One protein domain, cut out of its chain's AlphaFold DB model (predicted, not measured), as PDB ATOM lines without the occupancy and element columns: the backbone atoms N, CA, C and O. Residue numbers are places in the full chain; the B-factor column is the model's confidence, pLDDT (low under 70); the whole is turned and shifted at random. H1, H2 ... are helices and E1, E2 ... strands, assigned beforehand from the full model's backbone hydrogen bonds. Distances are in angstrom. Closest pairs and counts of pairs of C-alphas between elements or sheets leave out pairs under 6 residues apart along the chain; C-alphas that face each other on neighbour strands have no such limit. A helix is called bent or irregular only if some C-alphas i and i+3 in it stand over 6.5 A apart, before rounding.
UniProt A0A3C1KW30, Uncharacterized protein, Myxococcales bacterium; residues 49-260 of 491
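Overview. This is residues 49 to 260 of the 491 residues of an uncharacterized protein of Myxococcales bacterium (UniProt A0A3C1KW30). Look first for two lobes: a sandwich of two small sheets, partly face to face with their strands crossed, and beside it a group of four crossed helices, H2, H3, H4 and H6. The long bent hairpin of E5 and E6 belongs to the sandwich and also meets the helices, H2 packing on E6. You have 212 printed residues with eight named strands and six named helices, in the order E1 E2 E3 E4 E5 E6 E7 H1 H2 H3 H4 H5 H6 E8, a mixed class. One sheet runs E3, E4, E1, E7 and is mixed; the other runs E2, E5, E6 and is antiparallel. The whole is compact, with a radius of gyration of the C-alphas of 16.8 A and spans of 59 by 41 by 32 A.

Along the chain. Find C-alpha 49 at (234.586, 248.071, 229.690), where E1 begins; it ends at residue 53. Then come E2, residues 61 to 66, E3, residues 75 to 78, and E4, residues 83 to 88. E5, residues 94 to 103, is 25.3 A from first to last C-alpha and bends by 51 degrees at residue 97. E6, residues 106 to 115, is 25.4 A long and bends by 63 degrees at residue 112. E7, residues 126 to 129, is followed at once by the short H1, residues 130 to 133. From C-alpha 142 at (217.921, 263.078, 221.757), H2 runs 22.0 A to residue 157. H3, residues 167 to 182, is 22.5 A long, and H4, residues 186 to 200, is 21.1 A. H5 holds residues 220 to 223, and H6, residues 241 to 251, is 15.0 A long. E8, residues 258 to 260, pairs with no named strand and ends at C-alpha 260, (228.338, 271.523, 249.928).

Arrangement. Begin with E1, parallel to E7, where N 49 and O 126 are 2.8 A apart. On its other side E1 is antiparallel to E4, with N 50 and O 86 at 2.8 A. E3 and E4 form a hairpin, with N 77 and O 85 at 2.9 A. In the twisted second sheet, look for N 63 and O 100 at 2.9 A between E2 and E5, and N 99 and O 110 at 2.8 A in the hairpin of E5 and E6. The parts of the two sheets that face each other are 10.2 A apart centre to centre, their strands at 41 degrees. H1 is over E6 at a height of 8.3 A over the sheet E2 E5 E6, and H2 lies on the opposite face. H2 stands up from that sheet, over E6, and the C-alphas of Leu 109 and Thr 145, the closest of E6 and H2, are 4.3 A apart. H2 touches H4 with its residues 142 to 146 alone, at a steep tilt of 65 degrees, opposite ways; the closest C-alphas, of Ala 142 and Ala 196, are 4.8 A apart. H4 touches H6 at a steep tilt of 51 degrees, opposite ways, with C-alphas 187 and 250 closest at 5.0 A. H3 touches H2 with residues 174 to 178 alone, at a steep tilt of 52 degrees; the closest C-alphas, of Leu 147 and Leu 174, are 6.7 A apart. H5 and H2 are apart. In H2, H3, H4 and H6 every O i to N i+4 pair is within hydrogen-bond range; H1 and H5 are too short for such a pair.

Size, cuts and confidence. The C-alphas farthest apart, of Leu 122 and Gln 235, are 59.5 A apart. The printed part has no cut. The links H4 to H5, residues 201 to 219, and H5 to H6, residues 224 to 240, are long. Mean pLDDT of the printed part is 93.8, and residues 212 to 214 are under 70.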
ATOM      1  N   ILE A  49     235.247 247.914 230.985       97.25
ATOM      2  CA  ILE A  49     234.586 248.071 229.690       97.25
ATOM      3  C   ILE A  49     233.166 248.571 229.922       97.25
ATOM      4  O   ILE A  49     232.365 247.908 230.578       97.25
ATOM      5  N   ILE A  50     232.845 249.721 229.344       96.81
ATOM      6  CA  ILE A  50     231.498 250.275 229.297       96.81
ATOM      7  C   ILE A  50     230.921 250.022 227.910       96.81
ATOM      8  O   ILE A  50     231.478 250.493 226.921       96.81
ATOM      9  N   SER A  51     229.803 249.310 227.826       97.19
ATOM     10  CA  SER A  51     229.088 249.075 226.574       97.19
ATOM     11  C   SER A  51     227.782 249.860 226.519       97.19
ATOM     12  O   SER A  51     227.130 250.106 227.533       97.19
ATOM     13  N   GLY A  52     227.385 250.275 225.322       96.94
ATOM     14  CA  GLY A  52     226.139 251.002 225.126       96.94
ATOM     15  C   GLY A  52     225.687 251.017 223.678       96.94
ATOM     16  O   GLY A  52     226.240 250.332 222.818       96.94
ATOM     17  N   ARG A  53     224.635 251.789 223.406       97.31
ATOM     18  CA  ARG A  53     224.085 251.960 222.057       97.31
ATOM     19  C   ARG A  53     223.834 253.422 221.758       97.31
ATOM     20  O   ARG A  53     223.351 254.135 222.625       97.31
ATOM     21  N   ALA A  54     224.077 253.840 220.527       97.00
ATOM     22  CA  ALA A  54     223.731 255.144 219.983       97.00
ATOM     23  C   ALA A  54     222.852 254.931 218.731       97.00
ATOM     24  O   ALA A  54     223.363 254.802 217.613       97.00
ATOM     25  N   PRO A  55     221.521 254.790 218.888       95.62
ATOM     26  CA  PRO A  55     220.633 254.459 217.777       95.62
ATOM     27  C   PRO A  55     220.719 255.475 216.630       95.62
ATOM     28  O   PRO A  55     220.548 256.676 216.817       95.62
ATOM     29  N   GLY A  56     220.974 254.992 215.411       94.81
ATOM     30  CA  GLY A  56     221.140 255.854 214.235       94.81
ATOM     31  C   GLY A  56     222.500 256.562 214.150       94.81
ATOM     32  O   GLY A  56     222.647 257.462 213.321       94.81
ATOM     33  N   PHE A  57     223.468 256.154 214.975       96.12
ATOM     34  CA  PHE A  57     224.865 256.608 214.995       96.12
ATOM     35  C   PHE A  57     225.835 255.439 214.732       96.12
ATOM     36  O   PHE A  57     226.887 255.323 215.360       96.12
ATOM     37  N   GLY A  58     225.480 254.554 213.795       94.94
ATOM     38  CA  GLY A  58     226.377 253.494 213.331       94.94
ATOM     39  C   GLY A  58     227.671 254.075 212.766       94.94
ATOM     40  O   GLY A  58     227.626 255.054 212.022       94.94
ATOM     41  N   SER A  59     228.813 253.503 213.144       95.12
ATOM     42  CA  SER A  59     230.158 253.991 212.789       95.12
ATOM     43  C   SER A  59     230.492 255.409 213.284       95.12
ATOM     44  O   SER A  59     231.456 256.011 212.809       95.12
ATOM     45  N   ALA A  60     229.724 255.961 214.228       96.00
ATOM     46  CA  ALA A  60     230.064 257.224 214.874       96.00
ATOM     47  C   ALA A  60     231.347 257.093 215.702       96.00
ATOM     48  O   ALA A  60     231.596 256.056 216.322       96.00
ATOM     49  N   THR A  61     232.123 258.170 215.777       96.25
ATOM     50  CA  THR A  61     233.197 258.285 216.764       96.25
ATOM     51  C   THR A  61     232.560 258.493 218.129       96.25
ATOM     52  O   THR A  61     231.813 259.453 218.306       96.25
ATOM     53  N   VAL A  62     232.838 257.594 219.072       96.50
ATOM     54  CA  VAL A  62     232.409 257.722 220.469       96.50
ATOM     55  C   VAL A  62     233.621 258.108 221.302       96.50
ATOM     56  O   VAL A  62     234.693 257.542 221.116       96.50
ATOM     57  N   GLN A  63     233.468 259.069 222.203       96.69
ATOM     58  CA  GLN A  63     234.514 259.457 223.142       96.69
ATOM     59  C   GLN A  63     233.943 259.710 224.533       96.69
ATOM     60  O   GLN A  63     232.762 260.027 224.689       96.69
ATOM     61  N   ALA A  64     234.802 259.554 225.535       96.12
ATOM     62  CA  ALA A  64     234.509 259.850 226.926       96.12
ATOM     63  C   ALA A  64     235.252 261.126 227.336       96.12
ATOM     64  O   ALA A  64     236.437 261.284 227.042       96.12
ATOM     65  N   ILE A  65     234.547 262.043 227.989       95.31
ATOM     66  CA  ILE A  65     235.058 263.355 228.388       95.31
ATOM     67  C   ILE A  65     234.845 263.506 229.891       95.31
ATOM     68  O   ILE A  65     233.742 263.273 230.389       95.31
ATOM     69  N   ALA A  66     235.887 263.901 230.620       90.94
ATOM     70  CA  ALA A  66     235.805 264.211 232.043       90.94
ATOM     71  C   ALA A  66     236.320 265.628 232.290       90.94
ATOM     72  O   ALA A  66     237.464 265.953 231.980       90.94
ATOM     73  N   GLY A  67     235.463 266.488 232.842       85.38
ATOM     74  CA  GLY A  67     235.764 267.915 232.903       85.38
ATOM     75  C   GLY A  67     235.885 268.487 231.491       85.38
ATOM     76  O   GLY A  67     234.919 268.431 230.732       85.38
ATOM     77  N   ASN A  68     237.067 269.003 231.153       83.31
ATOM     78  CA  ASN A  68     237.341 269.593 229.842       83.31
ATOM     79  C   ASN A  68     238.192 268.695 228.935       83.31
ATOM     80  O   ASN A  68     238.455 269.062 227.788       83.31
ATOM     81  N   ASP A  69     238.593 267.523 229.428       86.88
ATOM     82  CA  ASP A  69     239.565 266.666 228.768       86.88
ATOM     83  C   ASP A  69     238.894 265.443 228.153       86.88
ATOM     84  O   ASP A  69     238.075 264.760 228.776       86.88
ATOM     85  N   VAL A  70     239.278 265.142 226.911       91.12
ATOM     86  CA  VAL A  70     238.990 263.841 226.310       91.12
ATOM     87  C   VAL A  70     239.860 262.813 227.020       91.12
ATOM     88  O   VAL A  70     241.084 262.940 227.044       91.12
ATOM     89  N   LEU A  71     239.232 261.787 227.582       88.00
ATOM     90  CA  LEU A  71     239.920 260.703 228.270       88.00
ATOM     91  C   LEU A  71     240.696 259.869 227.250       88.00
ATOM     92  O   LEU A  71     240.140 259.004 226.576       88.00
ATOM     93  N   THR A  72     241.989 260.153 227.093       84.81
ATOM     94  CA  THR A  72     242.856 259.466 226.119       84.81
ATOM     95  C   THR A  72     243.105 257.999 226.463       84.81
ATOM     96  O   THR A  72     243.518 257.225 225.605       84.81
ATOM     97  N   ASP A  73     242.885 257.628 227.722       76.00
ATOM     98  CA  ASP A  73     242.909 256.254 228.215       76.00
ATOM     99  C   ASP A  73     241.628 255.478 227.872       76.00
ATOM    100  O   ASP A  73     241.644 254.250 227.920       76.00
ATOM    101  N   ALA A  74     240.554 256.162 227.457       81.44
ATOM    102  CA  ALA A  74     239.338 255.534 226.964       81.44
ATOM    103  C   ALA A  74     239.453 255.208 225.465       81.44
ATOM    104  O   ALA A  74     239.300 256.077 224.604       81.44
ATOM    105  N   THR A  75     239.677 253.939 225.116       81.19
ATOM    106  CA  THR A  75     239.601 253.511 223.708       81.19
ATOM    107  C   THR A  75     238.172 253.145 223.342       81.19
ATOM    108  O   THR A  75     237.558 252.326 224.029       81.19
ATOM    109  N   ALA A  76     237.664 253.713 222.250       86.19
ATOM    110  CA  ALA A  76     236.311 253.471 221.768       86.19
ATOM    111  C   ALA A  76     236.282 252.580 220.524       86.19
ATOM    112  O   ALA A  76     237.091 252.738 219.608       86.19
ATOM    113  N   SER A  77     235.290 251.701 220.450       88.94
ATOM    114  CA  SER A  77     234.866 251.059 219.205       88.94
ATOM    115  C   SER A  77     233.366 251.256 219.022       88.94
ATOM    116  O   SER A  77     232.645 251.380 220.007       88.94
ATOM    117  N   ASN A  78     232.902 251.343 217.775       90.69
ATOM    118  CA  ASN A  78     231.483 251.458 217.448       90.69
ATOM    119  C   ASN A  78     231.196 250.703 216.147       90.69
ATOM    120  O   ASN A  78     231.914 250.882 215.158       90.69
ATOM    121  N   ASP A  79     230.174 249.853 216.151       93.06
ATOM    122  CA  ASP A  79     229.773 249.069 214.986       93.06
ATOM    123  C   ASP A  79     228.759 249.807 214.088       93.06
ATOM    124  O   ASP A  79     228.370 250.955 214.322       93.06
ATOM    125  N   GLU A  80     228.343 249.169 212.992       94.19
ATOM    126  CA  GLU A  80     227.362 249.733 212.053       94.19
ATOM    127  C   GLU A  80     225.954 249.848 212.665       94.19
ATOM    128  O   GLU A  80     225.108 250.595 212.168       94.19
ATOM    129  N   GLN A  81     225.689 249.122 213.752       93.62
ATOM    130  CA  GLN A  81     224.436 249.119 214.494       93.62
ATOM    131  C   GLN A  81     224.403 250.209 215.579       93.62
ATOM    132  O   GLN A  81     223.354 250.417 216.196       93.62
ATOM    133  N   GLY A  82     225.511 250.926 215.786       94.62
ATOM    134  CA  GLY A  82     225.643 251.950 216.815       94.62
ATOM    135  C   GLY A  82     225.930 251.371 218.200       94.62
ATOM    136  O   GLY A  82     225.721 252.070 219.189       94.62
ATOM    137  N   ILE A  83     226.321 250.098 218.308       96.44
ATOM    138  CA  ILE A  83     226.786 249.508 219.566       96.44
ATOM    139  C   ILE A  83     228.227 249.950 219.767       96.44
ATOM    140  O   ILE A  83     229.068 249.731 218.895       96.44
ATOM    141  N   PHE A  84     228.509 250.538 220.925       96.62
ATOM    142  CA  PHE A  84     229.848 250.987 221.267       96.62
ATOM    143  C   PHE A  84     230.383 250.312 222.524       96.62
ATOM    144  O   PHE A  84     229.621 249.941 223.418       96.62
ATOM    145  N   GLU A  85     231.707 250.212 222.593       97.31
ATOM    146  CA  GLU A  85     232.456 249.820 223.784       97.31
ATOM    147  C   GLU A  85     233.537 250.863 224.067       97.31
ATOM    148  O   GLU A  85     234.262 251.273 223.158       97.31
ATOM    149  N   LEU A  86     233.639 251.281 225.326       96.25
ATOM    150  CA  LEU A  86     234.671 252.162 225.859       96.25
ATOM    151  C   LEU A  86     235.470 251.402 226.910       96.25
ATOM    152  O   LEU A  86     234.898 250.897 227.872       96.25
ATOM    153  N   GLN A  87     236.783 251.330 226.741       96.62
ATOM    154  CA  GLN A  87     237.668 250.648 227.681       96.62
ATOM    155  C   GLN A  87     238.438 251.670 228.515       96.62
ATOM    156  O   GLN A  87     239.234 252.408 227.954       96.62
ATOM    157  N   PHE A  88     238.235 251.670 229.830       94.19
ATOM    158  CA  PHE A  88     238.911 252.526 230.809       94.19
ATOM    159  C   PHE A  88     240.018 251.760 231.546       94.19
ATOM    160  O   PHE A  88     239.938 250.533 231.703       94.19
ATOM    161  N   ASP A  89     241.031 252.478 232.042       92.00
ATOM    162  CA  ASP A  89     242.033 251.904 232.945       92.00
ATOM    163  C   ASP A  89     241.359 251.377 234.223       92.00
ATOM    164  O   ASP A  89     240.540 252.054 234.843       92.00
ATOM    165  N   GLY A  90     241.715 250.158 234.635       91.31
ATOM    166  CA  GLY A  90     241.118 249.515 235.802       91.31
ATOM    167  C   GLY A  90     241.407 250.204 237.139       91.31
ATOM    168  O   GLY A  90     240.769 249.868 238.128       91.31
ATOM    169  N   ARG A  91     242.356 251.142 237.212       87.44
ATOM    170  CA  ARG A  91     242.652 251.942 238.414       87.44
ATOM    171  C   ARG A  91     241.780 253.178 238.539       87.44
ATOM    172  O   ARG A  91     241.607 253.679 239.648       87.44
ATOM    173  N   SER A  92     241.304 253.693 237.414       83.44
ATOM    174  CA  SER A  92     240.701 255.013 237.351       83.44
ATOM    175  C   SER A  92     239.223 254.926 237.702       83.44
ATOM    176  O   SER A  92     238.414 254.412 236.936       83.44
ATOM    177  N   GLU A  93     238.857 255.462 238.862       91.19
ATOM    178  CA  GLU A  93     237.479 255.871 239.095       91.19
ATOM    179  C   GLU A  93     237.268 257.251 238.469       91.19
ATOM    180  O   GLU A  93     238.023 258.185 238.744       91.19
ATOM    181  N   VAL A  94     236.234 257.383 237.637       91.50
ATOM    182  CA  VAL A  94     235.909 258.648 236.969       91.50
ATOM    183  C   VAL A  94     234.455 259.012 237.242       91.50
ATOM    184  O   VAL A  94     233.555 258.180 237.111       91.50
ATOM    185  N   LEU A  95     234.218 260.261 237.641       93.00
ATOM    186  CA  LEU A  95     232.894 260.772 237.990       93.00
ATOM    187  C   LEU A  95     232.316 261.628 236.863       93.00
ATOM    188  O   LEU A  95     233.036 262.401 236.233       93.00
ATOM    189  N   ASN A  96     231.003 261.512 236.665       95.06
ATOM    190  CA  ASN A  96     230.189 262.303 235.737       95.06
ATOM    191  C   ASN A  96     230.799 262.416 234.330       95.06
ATOM    192  O   ASN A  96     230.924 263.507 233.775       95.06
ATOM    193  N   VAL A  97     231.192 261.274 233.766       95.88
ATOM    194  CA  VAL A  97     231.774 261.180 232.425       95.88
ATOM    195  C   VAL A  97     230.715 261.536 231.387       95.88
ATOM    196  O   VAL A  97     229.649 260.919 231.348       95.88
ATOM    197  N   VAL A  98     231.020 262.494 230.517       97.25
ATOM    198  CA  VAL A  98     230.195 262.809 229.350       97.25
ATOM    199  C   VAL A  98     230.581 261.863 228.221       97.25
ATOM    200  O   VAL A  98     231.732 261.822 227.792       97.25
ATOM    201  N   LEU A  99     229.610 261.102 227.732       97.31
ATOM    202  CA  LEU A  99     229.741 260.337 226.502       97.31
ATOM    203  C   LEU A  99     229.299 261.199 225.329       97.31
ATOM    204  O   LEU A  99     228.194 261.740 225.346       97.31
ATOM    205  N   GLU A 100     230.130 261.294 224.300       97.44
ATOM    206  CA  GLU A 100     229.821 262.007 223.063       97.44
ATOM    207  C   GLU A 100     229.957 261.044 221.880       97.44
ATOM    208  O   GLU A 100     231.027 260.477 221.668       97.44
ATOM    209  N   ALA A 101     228.886 260.872 221.098       97.31
ATOM    210  CA  ALA A 101     228.928 260.154 219.825       97.31
ATOM    211  C   ALA A 101     228.678 261.119 218.659       97.31
ATOM    212  O   ALA A 101     227.675 261.835 218.646       97.31
ATOM    213  N   VAL A 102     229.577 261.125 217.671       96.94
ATOM    214  CA  VAL A 102     229.555 262.059 216.533       96.94
ATOM    215  C   VAL A 102     229.637 261.316 215.202       96.94
ATOM    216  O   VAL A 102     230.508 260.469 214.999       96.94
ATOM    217  N   ILE A 103     228.757 261.677 214.264       96.06
ATOM    218  CA  ILE A 103     228.815 261.238 212.864       96.06
ATOM    219  C   ILE A 103     228.482 262.401 211.926       96.06
ATOM    220  O   ILE A 103     227.360 262.908 211.899       96.06
ATOM    221  N   GLY A 104     229.468 262.843 211.142       94.94
ATOM    222  CA  GLY A 104     229.342 264.098 210.392       94.94
ATOM    223  C   GLY A 104     229.071 265.262 211.352       94.94
ATOM    224  O   GLY A 104     229.764 265.397 212.354       94.94
ATOM    225  N   GLY A 105     228.048 266.077 211.082       95.38
ATOM    226  CA  GLY A 105     227.573 267.106 212.017       95.38
ATOM    227  C   GLY A 105     226.440 266.669 212.945       95.38
ATOM    228  O   GLY A 105     225.809 267.522 213.553       95.38
ATOM    229  N   ARG A 106     226.141 265.370 213.058       97.19
ATOM    230  CA  ARG A 106     225.210 264.870 214.079       97.19
ATOM    231  C   ARG A 106     225.978 264.538 215.348       97.19
ATOM    232  O   ARG A 106     227.088 264.012 215.282       97.19
ATOM    233  N   GLN A 107     225.355 264.787 216.491       97.88
ATOM    234  CA  GLN A 107     225.931 264.564 217.813       97.88
ATOM    235  C   GLN A 107     224.835 264.070 218.753       97.88
ATOM    236  O   GLN A 107     223.718 264.574 218.687       97.88
ATOM    237  N   VAL A 108     225.154 263.117 219.620       98.06
ATOM    238  CA  VAL A 108     224.344 262.769 220.796       98.06
ATOM    239  C   VAL A 108     225.241 262.673 222.017       98.06
ATOM    240  O   VAL A 108     226.421 262.329 221.909       98.06
ATOM    241  N   LEU A 109     224.669 263.006 223.169       97.94
ATOM    242  CA  LEU A 109     225.360 263.082 224.445       97.94
ATOM    243  C   LEU A 109     224.686 262.185 225.488       97.94
ATOM    244  O   LEU A 109     223.489 261.890 225.422       97.94
ATOM    245  N   GLY A 110     225.468 261.780 226.480       97.56
ATOM    246  CA  GLY A 110     225.002 261.112 227.689       97.56
ATOM    247  C   GLY A 110     225.934 261.415 228.854       97.56
ATOM    248  O   GLY A 110     227.064 261.847 228.641       97.56
ATOM    249  N   VAL A 111     225.473 261.197 230.084       97.19
ATOM    250  CA  VAL A 111     226.293 261.365 231.292       97.19
ATOM    251  C   VAL A 111     226.236 260.091 232.115       97.19
ATOM    252  O   VAL A 111     225.160 259.642 232.510       97.19
ATOM    253  N   ILE A 112     227.410 259.531 232.395       97.19
ATOM    254  CA  ILE A 112     227.597 258.426 233.326       97.19
ATOM    255  C   ILE A 112     228.025 259.017 234.672       97.19
ATOM    256  O   ILE A 112     229.155 259.496 234.780       97.19
ATOM    257  N   PRO A 113     227.179 258.961 235.717       96.31
ATOM    258  CA  PRO A 113     227.513 259.501 237.034       96.31
ATOM    259  C   PRO A 113     228.810 258.941 237.630       96.31
ATOM    260  O   PRO A 113     229.546 259.661 238.302       96.31
ATOM    261  N   ARG A 114     229.106 257.657 237.387       95.62
ATOM    262  CA  ARG A 114     230.304 256.989 237.901       95.62
ATOM    263  C   ARG A 114     230.745 255.834 237.010       95.62
ATOM    264  O   ARG A 114     229.963 254.921 236.755       95.62
ATOM    265  N   VAL A 115     232.017 255.841 236.628       95.88
ATOM    266  CA  VAL A 115     232.742 254.674 236.116       95.88
ATOM    267  C   VAL A 115     233.602 254.150 237.270       95.88
ATOM    268  O   VAL A 115     234.536 254.844 237.678       95.88
ATOM    269  N   PRO A 116     233.267 252.996 237.876       95.12
ATOM    270  CA  PRO A 116     234.013 252.482 239.020       95.12
ATOM    271  C   PRO A 116     235.381 251.946 238.587       95.12
ATOM    272  O   PRO A 116     235.485 251.300 237.549       95.12
ATOM    273  N   GLY A 117     236.405 252.148 239.419       92.62
ATOM    274  CA  GLY A 117     237.661 251.404 239.307       92.62
ATOM    275  C   GLY A 117     237.513 249.957 239.801       92.62
ATOM    276  O   GLY A 117     236.578 249.617 240.532       92.62
ATOM    277  N   GLN A 118     238.452 249.093 239.426       92.25
ATOM    278  CA  GLN A 118     238.580 247.741 239.971       92.25
ATOM    279  C   GLN A 118     238.988 247.797 241.445       92.25
ATOM    280  O   GLN A 118     239.855 248.577 241.839       92.25
ATOM    281  N   ASN A 119     238.423 246.907 242.263       90.69
ATOM    282  CA  ASN A 119     238.795 246.819 243.677       90.69
ATOM    283  C   ASN A 119     240.137 246.095 243.873       90.69
ATOM    284  O   ASN A 119     240.804 246.277 244.893       90.69
ATOM    285  N   SER A 120     240.524 245.245 242.918       91.12
ATOM    286  CA  SER A 120     241.728 244.425 242.979       91.12
ATOM    287  C   SER A 120     242.381 244.260 241.608       91.12
ATOM    288  O   SER A 120     241.717 244.127 240.586       91.12
ATOM    289  N   VAL A 121     243.713 244.141 241.595       90.38
ATOM    290  CA  VAL A 121     244.489 243.763 240.397       90.38
ATOM    291  C   VAL A 121     244.204 242.332 239.916       90.38
ATOM    292  O   VAL A 121     244.639 241.941 238.837       90.38
ATOM    293  N   LEU A 122     243.538 241.528 240.751       92.38
ATOM    294  CA  LEU A 122     243.158 240.147 240.451       92.38
ATOM    295  C   LEU A 122     241.718 240.028 239.946       92.38
ATOM    296  O   LEU A 122     241.315 238.932 239.551       92.38
ATOM    297  N   ASP A 123     240.948 241.117 239.995       95.12
ATOM    298  CA  ASP A 123     239.588 241.110 239.483       95.12
ATOM    299  C   ASP A 123     239.624 240.950 237.953       95.12
ATOM    300  O   ASP A 123     240.517 241.481 237.281       95.12
ATOM    301  N   PRO A 124     238.694 240.169 237.375       96.25
ATOM    302  CA  PRO A 124     238.591 240.055 235.930       96.25
ATOM    303  C   PRO A 124     238.161 241.391 235.308       96.25
ATOM    304  O   PRO A 124     237.706 242.308 235.993       96.25
ATOM    305  N   VAL A 125     238.256 241.480 233.977       96.50
ATOM    306  CA  VAL A 125     237.688 242.602 233.215       96.50
ATOM    307  C   VAL A 125     236.234 242.813 233.641       96.50
ATOM    308  O   VAL A 125     235.429 241.878 233.607       96.50
ATOM    309  N   MET A 126     235.917 244.032 234.066       97.00
ATOM    310  CA  MET A 126     234.571 244.419 234.473       97.00
ATOM    311  C   MET A 126     233.845 244.950 233.241       97.00
ATOM    312  O   MET A 126     234.345 245.862 232.597       97.00
ATOM    313  N   THR A 127     232.683 244.392 232.906       96.94
ATOM    314  CA  THR A 127     231.852 244.878 231.795       96.94
ATOM    315  C   THR A 127     230.542 245.419 232.344       96.94
ATOM    316  O   THR A 127     229.829 244.703 233.048       96.94
ATOM    317  N   LEU A 128     230.236 246.673 232.028       96.38
ATOM    318  CA  LEU A 128     229.076 247.406 232.524       96.38
ATOM    319  C   LEU A 128     228.306 247.991 231.342       96.38
ATOM    320  O   LEU A 128     228.908 248.529 230.418       96.38
ATOM    321  N   ASP A 129     226.982 247.912 231.384       96.75
ATOM    322  CA  ASP A 129     226.128 248.560 230.386       96.75
ATOM    323  C   ASP A 129     225.808 249.997 230.832       96.75
ATOM    324  O   ASP A 129     225.528 250.234 232.011       96.75
ATOM    325  N   VAL A 130     225.822 250.965 229.911       95.56
ATOM    326  CA  VAL A 130     225.491 252.371 230.216       95.56
ATOM    327  C   VAL A 130     224.135 252.528 230.910       95.56
ATOM    328  O   VAL A 130     224.011 253.376 231.794       95.56
ATOM    329  N   ALA A 131     223.153 251.678 230.599       93.94
ATOM    330  CA  ALA A 131     221.834 251.702 231.226       93.94
ATOM    331  C   ALA A 131     221.844 251.241 232.687       93.94
ATOM    332  O   ALA A 131     220.943 251.582 233.453       93.94
ATOM    333  N   GLN A 132     222.859 250.478 233.100       93.69
ATOM    334  CA  GLN A 132     223.056 250.105 234.503       93.69
ATOM    335  C   GLN A 132     223.709 251.232 235.305       93.69
ATOM    336  O   GLN A 132     223.493 251.327 236.510       93.69
ATOM    337  N   LEU A 133     224.514 252.067 234.644       93.38
ATOM    338  CA  LEU A 133     225.261 253.145 235.291       93.38
ATOM    339  C   LEU A 133     224.496 254.464 235.336       93.38
ATOM    340  O   LEU A 133     224.756 255.287 236.209       93.38
ATOM    341  N   SER A 134     223.557 254.666 234.414       93.31
ATOM    342  CA  SER A 134     222.739 255.870 234.334       93.31
ATOM    343  C   SER A 134     221.287 255.472 234.044       93.31
ATOM    344  O   SER A 134     220.951 255.177 232.898       93.31
ATOM    345  N   PRO A 135     220.401 255.438 235.060       84.56
ATOM    346  CA  PRO A 135     219.027 254.935 234.921       84.56
ATOM    347  C   PRO A 135     218.171 255.678 233.883       84.56
ATOM    348  O   PRO A 135     217.193 255.127 233.386       84.56
ATOM    349  N   ALA A 136     218.549 256.912 233.538       88.75
ATOM    350  CA  ALA A 136     217.902 257.713 232.502       88.75
ATOM    351  C   ALA A 136     218.460 257.455 231.082       88.75
ATOM    352  O   ALA A 136     218.004 258.082 230.127       88.75
ATOM    353  N   MET A 137     219.443 256.558 230.923       92.12
ATOM    354  CA  MET A 137     220.116 256.272 229.653       92.12
ATOM    355  C   MET A 137     219.855 254.847 229.161       92.12
ATOM    356  O   MET A 137     220.593 253.925 229.480       92.12
ATOM    357  N   ALA A 138     218.870 254.657 228.282       90.94
ATOM    358  CA  ALA A 138     218.733 253.399 227.531       90.94
ATOM    359  C   ALA A 138     219.709 253.299 226.330       90.94
ATOM    360  O   ALA A 138     219.854 252.242 225.714       90.94
ATOM    361  N   GLY A 139     220.351 254.413 225.983       94.50
ATOM    362  CA  GLY A 139     221.281 254.599 224.873       94.50
ATOM    363  C   GLY A 139     221.613 256.086 224.731       94.50
ATOM    364  O   GLY A 139     221.139 256.891 225.522       94.50
ATOM    365  N   LEU A 140     222.425 256.458 223.745       97.06
ATOM    366  CA  LEU A 140     222.692 257.849 223.389       97.06
ATOM    367  C   LEU A 140     221.681 258.293 222.328       97.06
ATOM    368  O   LEU A 140     221.758 257.869 221.174       97.06
ATOM    369  N   ASP A 141     220.730 259.132 222.725       97.31
ATOM    370  CA  ASP A 141     219.676 259.662 221.864       97.31
ATOM    371  C   ASP A 141     219.371 261.138 222.173       97.31
ATOM    372  O   ASP A 141     220.075 261.800 222.938       97.31
ATOM    373  N   ALA A 142     218.336 261.694 221.543       97.69
ATOM    374  CA  ALA A 142     217.921 263.078 221.757       97.69
ATOM    375  C   ALA A 142     217.540 263.382 223.215       97.69
ATOM    376  O   ALA A 142     217.832 264.470 223.713       97.69
ATOM    377  N   GLN A 143     216.895 262.434 223.900       97.69
ATOM    378  CA  GLN A 143     216.447 262.624 225.273       97.69
ATOM    379  C   GLN A 143     217.640 262.618 226.225       97.69
ATOM    380  O   GLN A 143     217.775 263.539 227.030       97.69
ATOM    381  N   THR A 144     218.550 261.648 226.099       97.44
ATOM    382  CA  THR A 144     219.772 261.636 226.917       97.44
ATOM    383  C   THR A 144     220.665 262.826 226.613       97.44
ATOM    384  O   THR A 144     221.303 263.350 227.523       97.44
ATOM    385  N   THR A 145     220.656 263.307 225.367       98.12
ATOM    386  CA  THR A 145     221.369 264.528 224.986       98.12
ATOM    387  C   THR A 145     220.809 265.736 225.725       98.12
ATOM    388  O   THR A 145     221.580 266.503 226.292       98.12
ATOM    389  N   ALA A 146     219.483 265.886 225.786       98.06
ATOM    390  CA  ALA A 146     218.855 266.984 226.517       98.06
ATOM    391  C   ALA A 146     219.205 266.932 228.012       98.06
ATOM    392  O   ALA A 146     219.615 267.941 228.581       98.06
ATOM    393  N   LEU A 147     219.126 265.747 228.629       97.81
ATOM    394  CA  LEU A 147     219.513 265.544 230.027       97.81
ATOM    395  C   LEU A 147     220.986 265.889 230.278       97.81
ATOM    396  O   LEU A 147     221.290 266.619 231.220       97.81
ATOM    397  N   ALA A 148     221.889 265.409 229.417       97.38
ATOM    398  CA  ALA A 148     223.317 265.692 229.500       97.38
ATOM    399  C   ALA A 148     223.596 267.197 229.414       97.38
ATOM    400  O   ALA A 148     224.307 267.741 230.255       97.38
ATOM    401  N   MET A 149     222.992 267.889 228.445       97.44
ATOM    402  CA  MET A 149     223.152 269.336 228.300       97.44
ATOM    403  C   MET A 149     222.662 270.101 229.527       97.44
ATOM    404  O   MET A 149     223.344 271.023 229.964       97.44
ATOM    405  N   LEU A 150     221.522 269.712 230.105       97.31
ATOM    406  CA  LEU A 150     220.989 270.356 231.304       97.31
ATOM    407  C   LEU A 150     221.951 270.233 232.485       97.31
ATOM    408  O   LEU A 150     222.255 271.238 233.120       97.31
ATOM    409  N   VAL A 151     222.473 269.036 232.769       96.38
ATOM    410  CA  VAL A 151     223.386 268.861 233.910       96.38
ATOM    411  C   VAL A 151     224.750 269.515 233.666       96.38
ATOM    412  O   VAL A 151     225.304 270.119 234.582       96.38
ATOM    413  N   ILE A 152     225.275 269.482 232.437       95.56
ATOM    414  CA  ILE A 152     226.533 270.163 232.094       95.56
ATOM    415  C   ILE A 152     226.369 271.683 232.246       95.56
ATOM    416  O   ILE A 152     227.173 272.327 232.923       95.56
ATOM    417  N   ALA A 153     225.307 272.252 231.669       95.12
ATOM    418  CA  ALA A 153     225.056 273.686 231.719       95.12
ATOM    419  C   ALA A 153     224.716 274.169 233.137       95.12
ATOM    420  O   ALA A 153     225.187 275.236 233.528       95.12
ATOM    421  N   LYS A 154     223.981 273.379 233.940       95.12
ATOM    422  CA  LYS A 154     223.733 273.687 235.358       95.12
ATOM    423  C   LYS A 154     225.041 273.721 236.145       95.12
ATOM    424  O   LYS A 154     225.281 274.686 236.861       95.12
ATOM    425  N   ALA A 155     225.904 272.714 235.979       92.06
ATOM    426  CA  ALA A 155     227.185 272.663 236.687       92.06
ATOM    427  C   ALA A 155     228.051 273.877 236.338       92.06
ATOM    428  O   ALA A 155     228.520 274.575 237.234       92.06
ATOM    429  N   HIS A 156     228.169 274.189 235.047       90.56
ATOM    430  CA  HIS A 156     228.899 275.362 234.577       90.56
ATOM    431  C   HIS A 156     228.301 276.681 235.098       90.56
ATOM    432  O   HIS A 156     229.039 277.547 235.560       90.56
ATOM    433  N   GLY A 157     226.973 276.842 235.057       89.94
ATOM    434  CA  GLY A 157     226.279 278.037 235.551       89.94
ATOM    435  C   GLY A 157     226.435 278.261 237.059       89.94
ATOM    436  O   GLY A 157     226.441 279.401 237.511       89.94
ATOM    437  N   GLU A 158     226.623 277.188 237.830       88.56
ATOM    438  CA  GLU A 158     226.939 277.237 239.263       88.56
ATOM    439  C   GLU A 158     228.446 277.371 239.558       88.56
ATOM    440  O   GLU A 158     228.842 277.320 240.721       88.56
ATOM    441  N   GLY A 159     229.301 277.507 238.535       85.12
ATOM    442  CA  GLY A 159     230.757 277.560 238.703       85.12
ATOM    443  C   GLY A 159     231.376 276.235 239.166       85.12
ATOM    444  O   GLY A 159     232.476 276.218 239.711       85.12
ATOM    445  N   ARG A 160     230.681 275.108 238.973       85.31
ATOM    446  CA  ARG A 160     231.124 273.774 239.394       85.31
ATOM    447  C   ARG A 160     231.721 273.004 238.222       85.31
ATOM    448  O   ARG A 160     231.132 272.911 237.146       85.31
ATOM    449  N   LYS A 161     232.847 272.324 238.457       86.69
ATOM    450  CA  LYS A 161     233.312 271.257 237.555       86.69
ATOM    451  C   LYS A 161     232.297 270.114 237.593       86.69
ATOM    452  O   LYS A 161     231.933 269.673 238.683       86.69
ATOM    453  N   LEU A 162     231.884 269.575 236.445       91.06
ATOM    454  CA  LEU A 162     230.903 268.480 236.411       91.06
ATOM    455  C   LEU A 162     231.351 267.277 237.260       91.06
ATOM    456  O   LEU A 162     230.561 266.748 238.033       91.06
ATOM    457  N   GLY A 163     232.637 266.911 237.214       88.44
ATOM    458  CA  GLY A 163     233.216 265.833 238.031       88.44
ATOM    459  C   GLY A 163     233.139 266.049 239.552       88.44
ATOM    460  O   GLY A 163     233.385 265.111 240.300       88.44
ATOM    461  N   SER A 164     232.782 267.255 240.022       84.56
ATOM    462  CA  SER A 164     232.616 267.571 241.452       84.56
ATOM    463  C   SER A 164     231.234 267.271 242.026       84.56
ATOM    464  O   SER A 164     231.061 267.274 243.244       84.56
ATOM    465  N   VAL A 165     230.246 267.006 241.172       89.81
ATOM    466  CA  VAL A 165     228.906 266.627 241.623       89.81
ATOM    467  C   VAL A 165     228.951 265.175 242.130       89.81
ATOM    468  O   VAL A 165     229.481 264.318 241.423       89.81
ATOM    469  N   PRO A 166     228.403 264.833 243.312       88.56
ATOM    470  CA  PRO A 166     228.360 263.447 243.766       88.56
ATOM    471  C   PRO A 166     227.649 262.567 242.747       88.56
ATOM    472  O   PRO A 166     226.580 262.935 242.257       88.56
ATOM    473  N   ALA A 167     228.177 261.370 242.492       91.31
ATOM    474  CA  ALA A 167     227.547 260.430 241.568       91.31
ATOM    475  C   ALA A 167     226.090 260.107 241.958       91.31
ATOM    476  O   ALA A 167     225.225 260.001 241.090       91.31
ATOM    477  N   SER A 168     225.790 259.990 243.258       88.81
ATOM    478  CA  SER A 168     224.421 259.782 243.750       88.81
ATOM    479  C   SER A 168     223.512 260.969 243.433       88.81
ATOM    480  O   SER A 168     222.454 260.781 242.845       88.81
ATOM    481  N   SER A 169     223.953 262.194 243.724       91.06
ATOM    482  CA  SER A 169     223.204 263.412 243.403       91.06
ATOM    483  C   SER A 169     222.991 263.580 241.898       91.06
ATOM    484  O   SER A 169     221.905 263.976 241.482       91.06
ATOM    485  N   MET A 170     223.994 263.257 241.074       94.56
ATOM    486  CA  MET A 170     223.858 263.258 239.615       94.56
ATOM    487  C   MET A 170     222.828 262.218 239.161       94.56
ATOM    488  O   MET A 170     221.965 262.528 238.346       94.56
ATOM    489  N   THR A 171     222.868 261.010 239.730       94.19
ATOM    490  CA  THR A 171     221.907 259.935 239.437       94.19
ATOM    491  C   THR A 171     220.481 260.366 239.781       94.19
ATOM    492  O   THR A 171     219.597 260.287 238.931       94.19
ATOM    493  N   ASP A 172     220.265 260.900 240.985       92.19
ATOM    494  CA  ASP A 172     218.958 261.381 241.439       92.19
ATOM    495  C   ASP A 172     218.445 262.546 240.581       92.19
ATOM    496  O   ASP A 172     217.249 262.627 240.295       92.19
ATOM    497  N   THR A 173     219.346 263.434 240.147       94.62
ATOM    498  CA  THR A 173     219.016 264.563 239.265       94.62
ATOM    499  C   THR A 173     218.596 264.066 237.881       94.62
ATOM    500  O   THR A 173     217.578 264.506 237.356       94.62
ATOM    501  N   LEU A 174     219.328 263.113 237.296       96.06
ATOM    502  CA  LEU A 174     218.987 262.530 235.994       96.06
ATOM    503  C   LEU A 174     217.651 261.773 236.033       96.06
ATOM    504  O   LEU A 174     216.858 261.917 235.103       96.06
ATOM    505  N   ILE A 175     217.382 261.014 237.103       95.06
ATOM    506  CA  ILE A 175     216.091 260.337 237.313       95.06
ATOM    507  C   ILE A 175     214.961 261.365 237.409       95.06
ATOM    508  O   ILE A 175     213.961 261.238 236.706       95.06
ATOM    509  N   GLU A 176     215.120 262.409 238.228       95.00
ATOM    510  CA  GLU A 176     214.093 263.443 238.377       95.00
ATOM    511  C   GLU A 176     213.804 264.163 237.057       95.00
ATOM    512  O   GLU A 176     212.640 264.328 236.687       95.00
ATOM    513  N   LEU A 177     214.845 264.593 236.340       96.25
ATOM    514  CA  LEU A 177     214.684 265.273 235.057       96.25
ATOM    515  C   LEU A 177     213.979 264.370 234.039       96.25
ATOM    516  O   LEU A 177     213.077 264.827 233.336       96.25
ATOM    517  N   TYR A 178     214.350 263.087 233.984       96.62
ATOM    518  CA  TYR A 178     213.689 262.102 233.131       96.62
ATOM    519  C   TYR A 178     212.202 261.961 233.482       96.62
ATOM    520  O   TYR A 178     211.348 262.095 232.601       96.62
ATOM    521  N   ASP A 179     211.878 261.765 234.761       96.06
ATOM    522  CA  ASP A 179     210.502 261.611 235.233       96.06
ATOM    523  C   ASP A 179     209.657 262.854 234.940       96.06
ATOM    524  O   ASP A 179     208.505 262.739 234.517       96.06
ATOM    525  N   ARG A 180     210.223 264.055 235.098       96.94
ATOM    526  CA  ARG A 180     209.533 265.318 234.797       96.94
ATOM    527  C   ARG A 180     209.284 265.513 233.306       96.94
ATOM    528  O   ARG A 180     208.207 265.977 232.937       96.94
ATOM    529  N   ILE A 181     210.219 265.110 232.442       96.12
ATOM    530  CA  ILE A 181     209.991 265.069 230.988       96.12
ATOM    531  C   ILE A 181     208.837 264.113 230.664       96.12
ATOM    532  O   ILE A 181     207.924 264.482 229.928       96.12
ATOM    533  N   VAL A 182     208.822 262.913 231.256       95.75
ATOM    534  CA  VAL A 182     207.736 261.932 231.065       95.75
ATOM    535  C   VAL A 182     206.388 262.468 231.566       95.75
ATOM    536  O   VAL A 182     205.349 262.196 230.965       95.75
ATOM    537  N   GLN A 183     206.392 263.266 232.634       97.44
ATOM    538  CA  GLN A 183     205.204 263.930 233.181       97.44
ATOM    539  C   GLN A 183     204.770 265.179 232.390       97.44
ATOM    540  O   GLN A 183     203.716 265.743 232.688       97.44
ATOM    541  N   GLY A 184     205.530 265.594 231.372       97.50
ATOM    542  CA  GLY A 184     205.191 266.727 230.514       97.50
ATOM    543  C   GLY A 184     205.504 268.091 231.125       97.50
ATOM    544  O   GLY A 184     204.782 269.053 230.859       97.50
ATOM    545  N   ASP A 185     206.558 268.196 231.940       98.19
ATOM    546  CA  ASP A 185     207.093 269.489 232.373       98.19
ATOM    547  C   ASP A 185     207.361 270.373 231.146       98.19
ATOM    548  O   ASP A 185     208.119 269.993 230.250       98.19
ATOM    549  N   ALA A 186     206.693 271.528 231.075       98.00
ATOM    550  CA  ALA A 186     206.679 272.344 229.867       98.00
ATOM    551  C   ALA A 186     208.078 272.845 229.482       98.00
ATOM    552  O   ALA A 186     208.440 272.761 228.311       98.00
ATOM    553  N   ALA A 187     208.879 273.314 230.446       97.75
ATOM    554  CA  ALA A 187     210.205 273.860 230.161       97.75
ATOM    555  C   ALA A 187     211.151 272.760 229.659       97.75
ATOM    556  O   ALA A 187     211.791 272.913 228.615       97.75
ATOM    557  N   LEU A 188     211.172 271.614 230.350       97.94
ATOM    558  CA  LEU A 188     212.007 270.474 229.967       97.94
ATOM    559  C   LEU A 188     211.563 269.854 228.633       97.94
ATOM    560  O   LEU A 188     212.404 269.491 227.811       97.94
ATOM    561  N   THR A 189     210.253 269.769 228.381       98.12
ATOM    562  CA  THR A 189     209.700 269.211 227.135       98.12
ATOM    563  C   THR A 189     210.002 270.109 225.938       98.12
ATOM    564  O   THR A 189     210.395 269.611 224.881       98.12
ATOM    565  N   THR A 190     209.865 271.432 226.086       98.12
ATOM    566  CA  THR A 190     210.223 272.388 225.029       98.12
ATOM    567  C   THR A 190     211.716 272.317 224.713       98.12
ATOM    568  O   THR A 190     212.078 272.222 223.539       98.12
ATOM    569  N   PHE A 191     212.582 272.277 225.732       98.50
ATOM    570  CA  PHE A 191     214.020 272.111 225.519       98.50
ATOM    571  C   PHE A 191     214.351 270.776 224.832       98.50
ATOM    572  O   PHE A 191     215.072 270.749 223.834       98.50
ATOM    573  N   GLY A 192     213.760 269.674 225.301       98.19
ATOM    574  CA  GLY A 192     213.935 268.349 224.705       98.19
ATOM    575  C   GLY A 192     213.519 268.291 223.233       98.19
ATOM    576  O   GLY A 192     214.203 267.661 222.427       98.19
ATOM    577  N   ALA A 193     212.451 268.996 222.844       98.38
ATOM    578  CA  ALA A 193     212.020 269.083 221.449       98.38
ATOM    579  C   ALA A 193     213.035 269.827 220.561       98.38
ATOM    580  O   ALA A 193     213.313 269.373 219.449       98.38
ATOM    581  N   ILE A 194     213.621 270.925 221.055       98.50
ATOM    582  CA  ILE A 194     214.695 271.649 220.355       98.50
ATOM    583  C   ILE A 194     215.910 270.732 220.154       98.50
ATOM    584  O   ILE A 194     216.400 270.582 219.031       98.50
ATOM    585  N   VAL A 195     216.357 270.050 221.214       98.38
ATOM    586  CA  VAL A 195     217.488 269.110 221.150       98.38
ATOM    587  C   VAL A 195     217.200 267.957 220.184       98.38
ATOM    588  O   VAL A 195     218.069 267.580 219.398       98.38
ATOM    589  N   ALA A 196     215.976 267.428 220.159       98.25
ATOM    590  CA  ALA A 196     215.588 266.374 219.223       98.25
ATOM    591  C   ALA A 196     215.689 266.808 217.751       98.25
ATOM    592  O   ALA A 196     216.149 266.032 216.914       98.25
ATOM    593  N   ARG A 197     215.319 268.052 217.420       98.06
ATOM    594  CA  ARG A 197     215.478 268.579 216.053       98.06
ATOM    595  C   ARG A 197     216.948 268.769 215.689       98.06
ATOM    596  O   ARG A 197     217.357 268.356 214.609       98.06
ATOM    597  N   LEU A 198     217.745 269.326 216.601       97.62
ATOM    598  CA  LEU A 198     219.177 269.566 216.388       97.62
ATOM    599  C   LEU A 198     219.985 268.265 216.249       97.62
ATOM    600  O   LEU A 198     220.844 268.165 215.381       97.62
ATOM    601  N   THR A 199     219.682 267.236 217.044       97.19
ATOM    602  CA  THR A 199     220.340 265.912 216.962       97.19
ATOM    603  C   THR A 199     219.954 265.127 215.698       97.19
ATOM    604  O   THR A 199     220.733 264.306 215.192       97.19
ATOM    605  N   ALA A 200     218.756 265.376 215.158       96.25
ATOM    606  CA  ALA A 200     218.295 264.810 213.891       96.25
ATOM    607  C   ALA A 200     218.862 265.543 212.660       96.25
ATOM    608  O   ALA A 200     218.955 264.942 211.587       96.25
ATOM    609  N   ALA A 201     219.244 266.814 212.802       93.75
ATOM    610  CA  ALA A 201     219.765 267.627 211.711       93.75
ATOM    611  C   ALA A 201     221.130 267.111 211.235       93.75
ATOM    612  O   ALA A 201     222.085 267.003 212.000       93.75
ATOM    613  N   ALA A 202     221.242 266.810 209.942       89.25
ATOM    614  CA  ALA A 202     222.538 266.563 209.325       89.25
ATOM    615  C   ALA A 202     223.185 267.911 208.981       89.25
ATOM    616  O   ALA A 202     222.701 268.621 208.103       89.25
ATOM    617  N   GLY A 203     224.271 268.254 209.673       90.88
ATOM    618  CA  GLY A 203     225.037 269.479 209.439       90.88
ATOM    619  C   GLY A 203     226.505 269.216 209.078       90.88
ATOM    620  O   GLY A 203     226.967 268.073 209.133       90.88
ATOM    621  N   PRO A 204     227.258 270.268 208.712       89.50
ATOM    622  CA  PRO A 204     228.709 270.192 208.534       89.50
ATOM    623  C   PRO A 204     229.481 270.220 209.864       89.50
ATOM    624  O   PRO A 204     230.656 269.864 209.892       89.50
ATOM    625  N   VAL A 205     228.838 270.655 210.951       95.50
ATOM    626  CA  VAL A 205     229.430 270.820 212.285       95.50
ATOM    627  C   VAL A 205     228.505 270.240 213.347       95.50
ATOM    628  O   VAL A 205     227.297 270.148 213.126       95.50
ATOM    629  N   LYS A 206     229.070 269.858 214.492       95.88
ATOM    630  CA  LYS A 206     228.299 269.352 215.629       95.88
ATOM    631  C   LYS A 206     227.473 270.475 216.288       95.88
ATOM    632  O   LYS A 206     228.009 271.571 216.443       95.88
ATOM    633  N   PRO A 207     226.211 270.221 216.678       96.69
ATOM    634  CA  PRO A 207     225.316 271.235 217.237       96.69
ATOM    635  C   PRO A 207     225.740 271.783 218.598       96.69
ATOM    636  O   PRO A 207     225.480 272.948 218.875       96.69
ATOM    637  N   PHE A 208     226.370 270.988 219.459       96.75
ATOM    638  CA  PHE A 208     226.576 271.357 220.856       96.75
ATOM    639  C   PHE A 208     228.054 271.518 221.203       96.75
ATOM    640  O   PHE A 208     228.902 270.664 220.909       96.75
ATOM    641  N   ARG A 209     228.353 272.618 221.895       94.50
ATOM    642  CA  ARG A 209     229.667 272.914 222.468       94.50
ATOM    643  C   ARG A 209     229.681 272.441 223.918       94.50
ATOM    644  O   ARG A 209     228.861 272.885 224.701       94.50
ATOM    645  N   LEU A 210     230.596 271.538 224.271       90.31
ATOM    646  CA  LEU A 210     230.704 271.000 225.640       90.31
ATOM    647  C   LEU A 210     231.547 271.882 226.569       90.31
ATOM    648  O   LEU A 210     231.393 271.830 227.783       90.31
ATOM    649  N   LEU A 211     232.409 272.710 225.985       75.38
ATOM    650  CA  LEU A 211     233.168 273.737 226.680       75.38
ATOM    651  C   LEU A 211     232.425 275.044 226.428       75.38
ATOM    652  O   LEU A 211     232.436 275.547 225.301       75.38
ATOM    653  N   GLY A 212     231.703 275.529 227.437       61.97
ATOM    654  CA  GLY A 212     230.947 276.771 227.337       61.97
ATOM    655  C   GLY A 212     231.854 277.899 226.845       61.97
ATOM    656  O   GLY A 212     232.781 278.311 227.532       61.97
ATOM    657  N   SER A 213     231.609 278.395 225.634       61.91
ATOM    658  CA  SER A 213     232.046 279.744 225.273       61.91
ATOM    659  C   SER A 213     231.104 280.735 225.952       61.91
ATOM    660  O   SER A 213     229.932 280.405 226.117       61.91
ATOM    661  N   GLU A 214     231.553 281.950 226.265       67.56
ATOM    662  CA  GLU A 214     230.747 282.995 226.932       67.56
ATOM    663  C   GLU A 214     229.424 283.383 226.217       67.56
ATOM    664  O   GLU A 214     228.722 284.279 226.674       67.56
ATOM    665  N   GLN A 215     229.067 282.758 225.088       81.75
ATOM    666  CA  GLN A 215     227.944 283.152 224.234       81.75
ATOM    667  C   GLN A 215     226.778 282.150 224.212       81.75
ATOM    668  O   GLN A 215     225.668 282.537 224.554       81.75
ATOM    669  N   SER A 216     226.989 280.892 223.798       94.62
ATOM    670  CA  SER A 216     225.922 279.880 223.688       94.62
ATOM    671  C   SER A 216     226.479 278.451 223.716       94.62
ATOM    672  O   SER A 216     227.623 278.213 223.308       94.62
ATOM    673  N   TRP A 217     225.653 277.499 224.166       95.81
ATOM    674  CA  TRP A 217     225.913 276.053 224.082       95.81
ATOM    675  C   TRP A 217     225.584 275.465 222.701       95.81
ATOM    676  O   TRP A 217     226.051 274.371 222.380       95.81
ATOM    677  N   LEU A 218     224.808 276.181 221.882       96.50
ATOM    678  CA  LEU A 218     224.533 275.840 220.489       96.50
ATOM    679  C   LEU A 218     225.595 276.477 219.586       96.50
ATOM    680  O   LEU A 218     225.858 277.679 219.652       96.50
ATOM    681  N   ASP A 219     226.205 275.682 218.711       95.38
ATOM    682  CA  ASP A 219     227.078 276.223 217.681       95.38
ATOM    683  C   ASP A 219     226.251 276.930 216.601       95.38
ATOM    684  O   ASP A 219     225.537 276.296 215.825       95.38
ATOM    685  N   ALA A 220     226.365 278.257 216.515       95.44
ATOM    686  CA  ALA A 220     225.661 279.048 215.506       95.44
ATOM    687  C   ALA A 220     225.953 278.588 214.061       95.44
ATOM    688  O   ALA A 220     225.116 278.771 213.179       95.44
ATOM    689  N   ALA A 221     227.104 277.950 213.802       95.38
ATOM    690  CA  ALA A 221     227.420 277.404 212.482       95.38
ATOM    691  C   ALA A 221     226.506 276.231 212.073       95.38
ATOM    692  O   ALA A 221     226.370 275.958 210.879       95.38
ATOM    693  N   THR A 222     225.832 275.574 213.023       95.44
ATOM    694  CA  THR A 222     224.826 274.536 212.750       95.44
ATOM    695  C   THR A 222     223.584 275.088 212.053       95.44
ATOM    696  O   THR A 222     222.929 274.350 211.322       95.44
ATOM    697  N   LEU A 223     223.281 276.378 212.223       96.19
ATOM    698  CA  LEU A 223     222.107 277.013 211.614       96.19
ATOM    699  C   LEU A 223     222.291 277.262 210.110       96.19
ATOM    700  O   LEU A 223     221.317 277.379 209.374       96.19
ATOM    701  N   GLY A 224     223.542 277.310 209.639       95.31
ATOM    702  CA  GLY A 224     223.860 277.609 208.246       95.31
ATOM    703  C   GLY A 224     223.426 279.019 207.804       95.31
ATOM    704  O   GLY A 224     222.913 279.810 208.592       95.31
ATOM    705  N   PRO A 225     223.655 279.373 206.529       95.94
ATOM    706  CA  PRO A 225     223.280 280.685 205.996       95.94
ATOM    707  C   PRO A 225     221.766 280.851 205.789       95.94
ATOM    708  O   PRO A 225     221.277 281.979 205.802       95.94
ATOM    709  N   ASP A 226     221.040 279.746 205.602       97.00
ATOM    710  CA  ASP A 226     219.596 279.739 205.328       97.00
ATOM    711  C   ASP A 226     218.741 279.641 206.607       97.00
ATOM    712  O   ASP A 226     217.512 279.695 206.532       97.00
ATOM    713  N   GLY A 227     219.386 279.527 207.773       96.88
ATOM    714  CA  GLY A 227     218.737 279.272 209.056       96.88
ATOM    715  C   GLY A 227     218.283 277.817 209.215       96.88
ATOM    716  O   GLY A 227     218.258 277.026 208.267       96.88
ATOM    717  N   PHE A 228     217.899 277.457 210.436       97.25
ATOM    718  CA  PHE A 228     217.382 276.129 210.765       97.25
ATOM    719  C   PHE A 228     216.248 276.264 211.779       97.25
ATOM    720  O   PHE A 228     216.472 276.810 212.847       97.25
ATOM    721  N   ASP A 229     215.045 275.786 211.454       97.94
ATOM    722  CA  ASP A 229     213.873 275.815 212.350       97.94
ATOM    723  C   ASP A 229     214.023 274.768 213.471       97.94
ATOM    724  O   ASP A 229     213.465 273.663 213.424       97.94
ATOM    725  N   TYR A 230     214.852 275.083 214.468       97.75
ATOM    726  CA  TYR A 230     215.011 274.245 215.651       97.75
ATOM    727  C   TYR A 230     213.927 274.529 216.689       97.75
ATOM    728  O   TYR A 230     213.611 273.639 217.486       97.75
ATOM    729  N   SER A 231     213.329 275.723 216.680       97.94
ATOM    730  CA  SER A 231     212.222 276.097 217.566       97.94
ATOM    731  C   SER A 231     210.932 275.327 217.235       97.94
ATOM    732  O   SER A 231     210.181 274.929 218.137       97.94
ATOM    733  N   GLY A 232     210.745 274.960 215.965       97.50
ATOM    734  CA  GLY A 232     209.592 274.244 215.427       97.50
ATOM    735  C   GLY A 232     208.373 275.122 215.202       97.50
ATOM    736  O   GLY A 232     207.253 274.601 215.235       97.50
ATOM    737  N   ASP A 233     208.570 276.426 215.041       97.88
ATOM    738  CA  ASP A 233     207.504 277.392 214.785       97.88
ATOM    739  C   ASP A 233     207.206 277.574 213.281       97.88
ATOM    740  O   ASP A 233     206.281 278.302 212.901       97.88
ATOM    741  N   GLY A 234     207.934 276.858 212.417       97.81
ATOM    742  CA  GLY A 234     207.808 276.918 210.967       97.81
ATOM    743  C   GLY A 234     208.597 278.059 210.322       97.81
ATOM    744  O   GLY A 234     208.425 278.284 209.119       97.81
ATOM    745  N   GLN A 235     209.418 278.795 211.078       98.00
ATOM    746  CA  GLN A 235     210.329 279.825 210.582       98.00
ATOM    747  C   GLN A 235     211.792 279.403 210.798       98.00
ATOM    748  O   GLN A 235     212.124 278.843 211.837       98.00
ATOM    749  N   PRO A 236     212.704 279.663 209.843       98.06
ATOM    750  CA  PRO A 236     214.123 279.404 210.067       98.06
ATOM    751  C   PRO A 236     214.682 280.273 211.201       98.06
ATOM    752  O   PRO A 236     214.552 281.500 211.165       98.06
ATOM    753  N   ASP A 237     215.361 279.650 212.165       98.12
ATOM    754  CA  ASP A 237     216.099 280.358 213.209       98.12
ATOM    755  C   ASP A 237     217.517 280.700 212.714       98.12
ATOM    756  O   ASP A 237     218.235 279.845 212.188       98.12
ATOM    757  N   PHE A 238     217.933 281.957 212.893       97.81
ATOM    758  CA  PHE A 238     219.231 282.477 212.420       97.81
ATOM    759  C   PHE A 238     220.220 282.804 213.549       97.81
ATOM    760  O   PHE A 238     221.369 283.154 213.280       97.81
ATOM    761  N   ASP A 239     219.788 282.730 214.809       97.12
ATOM    762  CA  ASP A 239     220.641 282.915 215.982       97.12
ATOM    763  C   ASP A 239     220.323 281.874 217.069       97.12
ATOM    764  O   ASP A 239     219.434 281.038 216.906       97.12
ATOM    765  N   THR A 240     221.083 281.881 218.165       97.12
ATOM    766  CA  THR A 240     220.957 280.897 219.253       97.12
ATOM    767  C   THR A 240     220.017 281.341 220.375       97.12
ATOM    768  O   THR A 240     219.873 280.629 221.364       97.12
ATOM    769  N   LYS A 241     219.350 282.498 220.270       97.25
ATOM    770  CA  LYS A 241     218.667 283.099 221.430       97.25
ATOM    771  C   LYS A 241     217.511 282.262 221.947       97.25
ATOM    772  O   LYS A 241     217.333 282.177 223.158       97.25
ATOM    773  N   ILE A 242     216.720 281.667 221.054       98.00
ATOM    774  CA  ILE A 242     215.591 280.816 221.457       98.00
ATOM    775  C   ILE A 242     216.119 279.572 222.171       98.00
ATOM    776  O   ILE A 242     215.566 279.170 223.198       98.00
ATOM    777  N   PHE A 243     217.219 279.003 221.670       97.94
ATOM    778  CA  PHE A 243     217.911 277.905 222.330       97.94
ATOM    779  C   PHE A 243     218.363 278.314 223.742       97.94
ATOM    780  O   PHE A 243     217.989 277.652 224.709       97.94
ATOM    781  N   ASP A 244     219.081 279.434 223.875       97.06
ATOM    782  CA  ASP A 244     219.637 279.904 225.151       97.06
ATOM    783  C   ASP A 244     218.535 280.233 226.175       97.06
ATOM    784  O   ASP A 244     218.623 279.846 227.339       97.06
ATOM    785  N   GLN A 245     217.448 280.881 225.741       97.56
ATOM    786  CA  GLN A 245     216.290 281.188 226.590       97.56
ATOM    787  C   GLN A 245     215.561 279.928 227.066       97.56
ATOM    788  O   GLN A 245     215.135 279.853 228.222       97.56
ATOM    789  N   THR A 246     215.410 278.940 226.183       98.19
ATOM    790  CA  THR A 246     214.742 277.679 226.519       98.19
ATOM    791  C   THR A 246     215.607 276.844 227.458       98.19
ATOM    792  O   THR A 246     215.091 276.305 228.435       98.19
ATOM    793  N   LEU A 247     216.921 276.788 227.210       97.50
ATOM    794  CA  LEU A 247     217.878 276.154 228.113       97.50
ATOM    795  C   LEU A 247     217.828 276.822 229.490       97.50
ATOM    796  O   LEU A 247     217.646 276.121 230.475       97.50
ATOM    797  N   GLN A 248     217.907 278.153 229.570       97.12
ATOM    798  CA  GLN A 248     217.845 278.859 230.852       97.12
ATOM    799  C   GLN A 248     216.530 278.585 231.595       97.12
ATOM    800  O   GLN A 248     216.554 278.261 232.777       97.12
ATOM    801  N   SER A 249     215.390 278.619 230.897       97.44
ATOM    802  CA  SER A 249     214.085 278.298 231.496       97.44
ATOM    803  C   SER A 249     214.035 276.866 232.048       97.44
ATOM    804  O   SER A 249     213.418 276.617 233.081       97.44
ATOM    805  N   ALA A 250     214.688 275.919 231.369       97.88
ATOM    806  CA  ALA A 250     214.827 274.549 231.842       97.88
ATOM    807  C   ALA A 250     215.782 274.450 233.048       97.88
ATOM    808  O   ALA A 250     215.454 273.757 234.008       97.88
ATOM    809  N   LEU A 251     216.910 275.170 233.043       96.75
ATOM    810  CA  LEU A 251     217.873 275.227 234.155       96.75
ATOM    811  C   LEU A 251     217.286 275.848 235.427       96.75
ATOM    812  O   LEU A 251     217.583 275.378 236.522       96.75
ATOM    813  N   ASP A 252     216.429 276.860 235.293       96.44
ATOM    814  CA  ASP A 252     215.736 277.503 236.419       96.44
ATOM    815  C   ASP A 252     214.677 276.585 237.055       96.44
ATOM    816  O   ASP A 252     214.179 276.851 238.148       96.44
ATOM    817  N   SER A 253     214.309 275.499 236.367       96.12
ATOM    818  CA  SER A 253     213.263 274.582 236.814       96.12
ATOM    819  C   SER A 253     213.767 273.483 237.754       96.12
ATOM    820  O   SER A 253     212.935 272.771 238.320       96.12
ATOM    821  N   PHE A 254     215.082 273.306 237.914       95.38
ATOM    822  CA  PHE A 254     215.668 272.291 238.794       95.38
ATOM    823  C   PHE A 254     216.982 272.762 239.418       95.38
ATOM    824  O   PHE A 254     217.672 273.617 238.873       95.38
ATOM    825  N   ASP A 255     217.367 272.135 240.525       91.56
ATOM    826  CA  ASP A 255     218.676 272.298 241.154       91.56
ATOM    827  C   ASP A 255     219.354 270.938 241.284       91.56
ATOM    828  O   ASP A 255     218.689 269.899 241.341       91.56
ATOM    829  N   PHE A 256     220.686 270.922 241.364       87.06
ATOM    830  CA  PHE A 256     221.355 269.705 241.795       87.06
ATOM    831  C   PHE A 256     220.948 269.375 243.226       87.06
ATOM    832  O   PHE A 256     221.041 270.208 244.126       87.06
ATOM    833  N   LYS A 257     220.644 268.101 243.478       85.06
ATOM    834  CA  LYS A 257     220.514 267.565 244.843       85.06
ATOM    835  C   LYS A 257     221.880 267.367 245.510       85.06
ATOM    836  O   LYS A 257     222.150 266.317 246.093       85.06
ATOM    837  N   ALA A 258     222.773 268.343 245.375       84.06
ATOM    838  CA  ALA A 258     224.139 268.317 245.881       84.06
ATOM    839  C   ALA A 258     224.431 269.601 246.659       84.06
ATOM    840  O   ALA A 258     224.663 270.672 246.087       84.06
ATOM    841  N   CYS A 259     224.457 269.470 247.977       87.31
ATOM    842  CA  CYS A 259     224.810 270.532 248.900       87.31
ATOM    843  C   CYS A 259     226.300 270.430 249.217       87.31
ATOM    844  O   CYS A 259     226.845 269.331 249.295       87.31
ATOM    845  N   TYR A 260     226.974 271.558 249.410       88.81
ATOM    846  CA  TYR A 260     228.338 271.523 249.928       88.81
ATOM    847  C   TYR A 260     228.342 271.006 251.363       88.81
ATOM    848  O   TYR A 260     227.401 271.256 252.122       88.81
TER     849      TYR A 260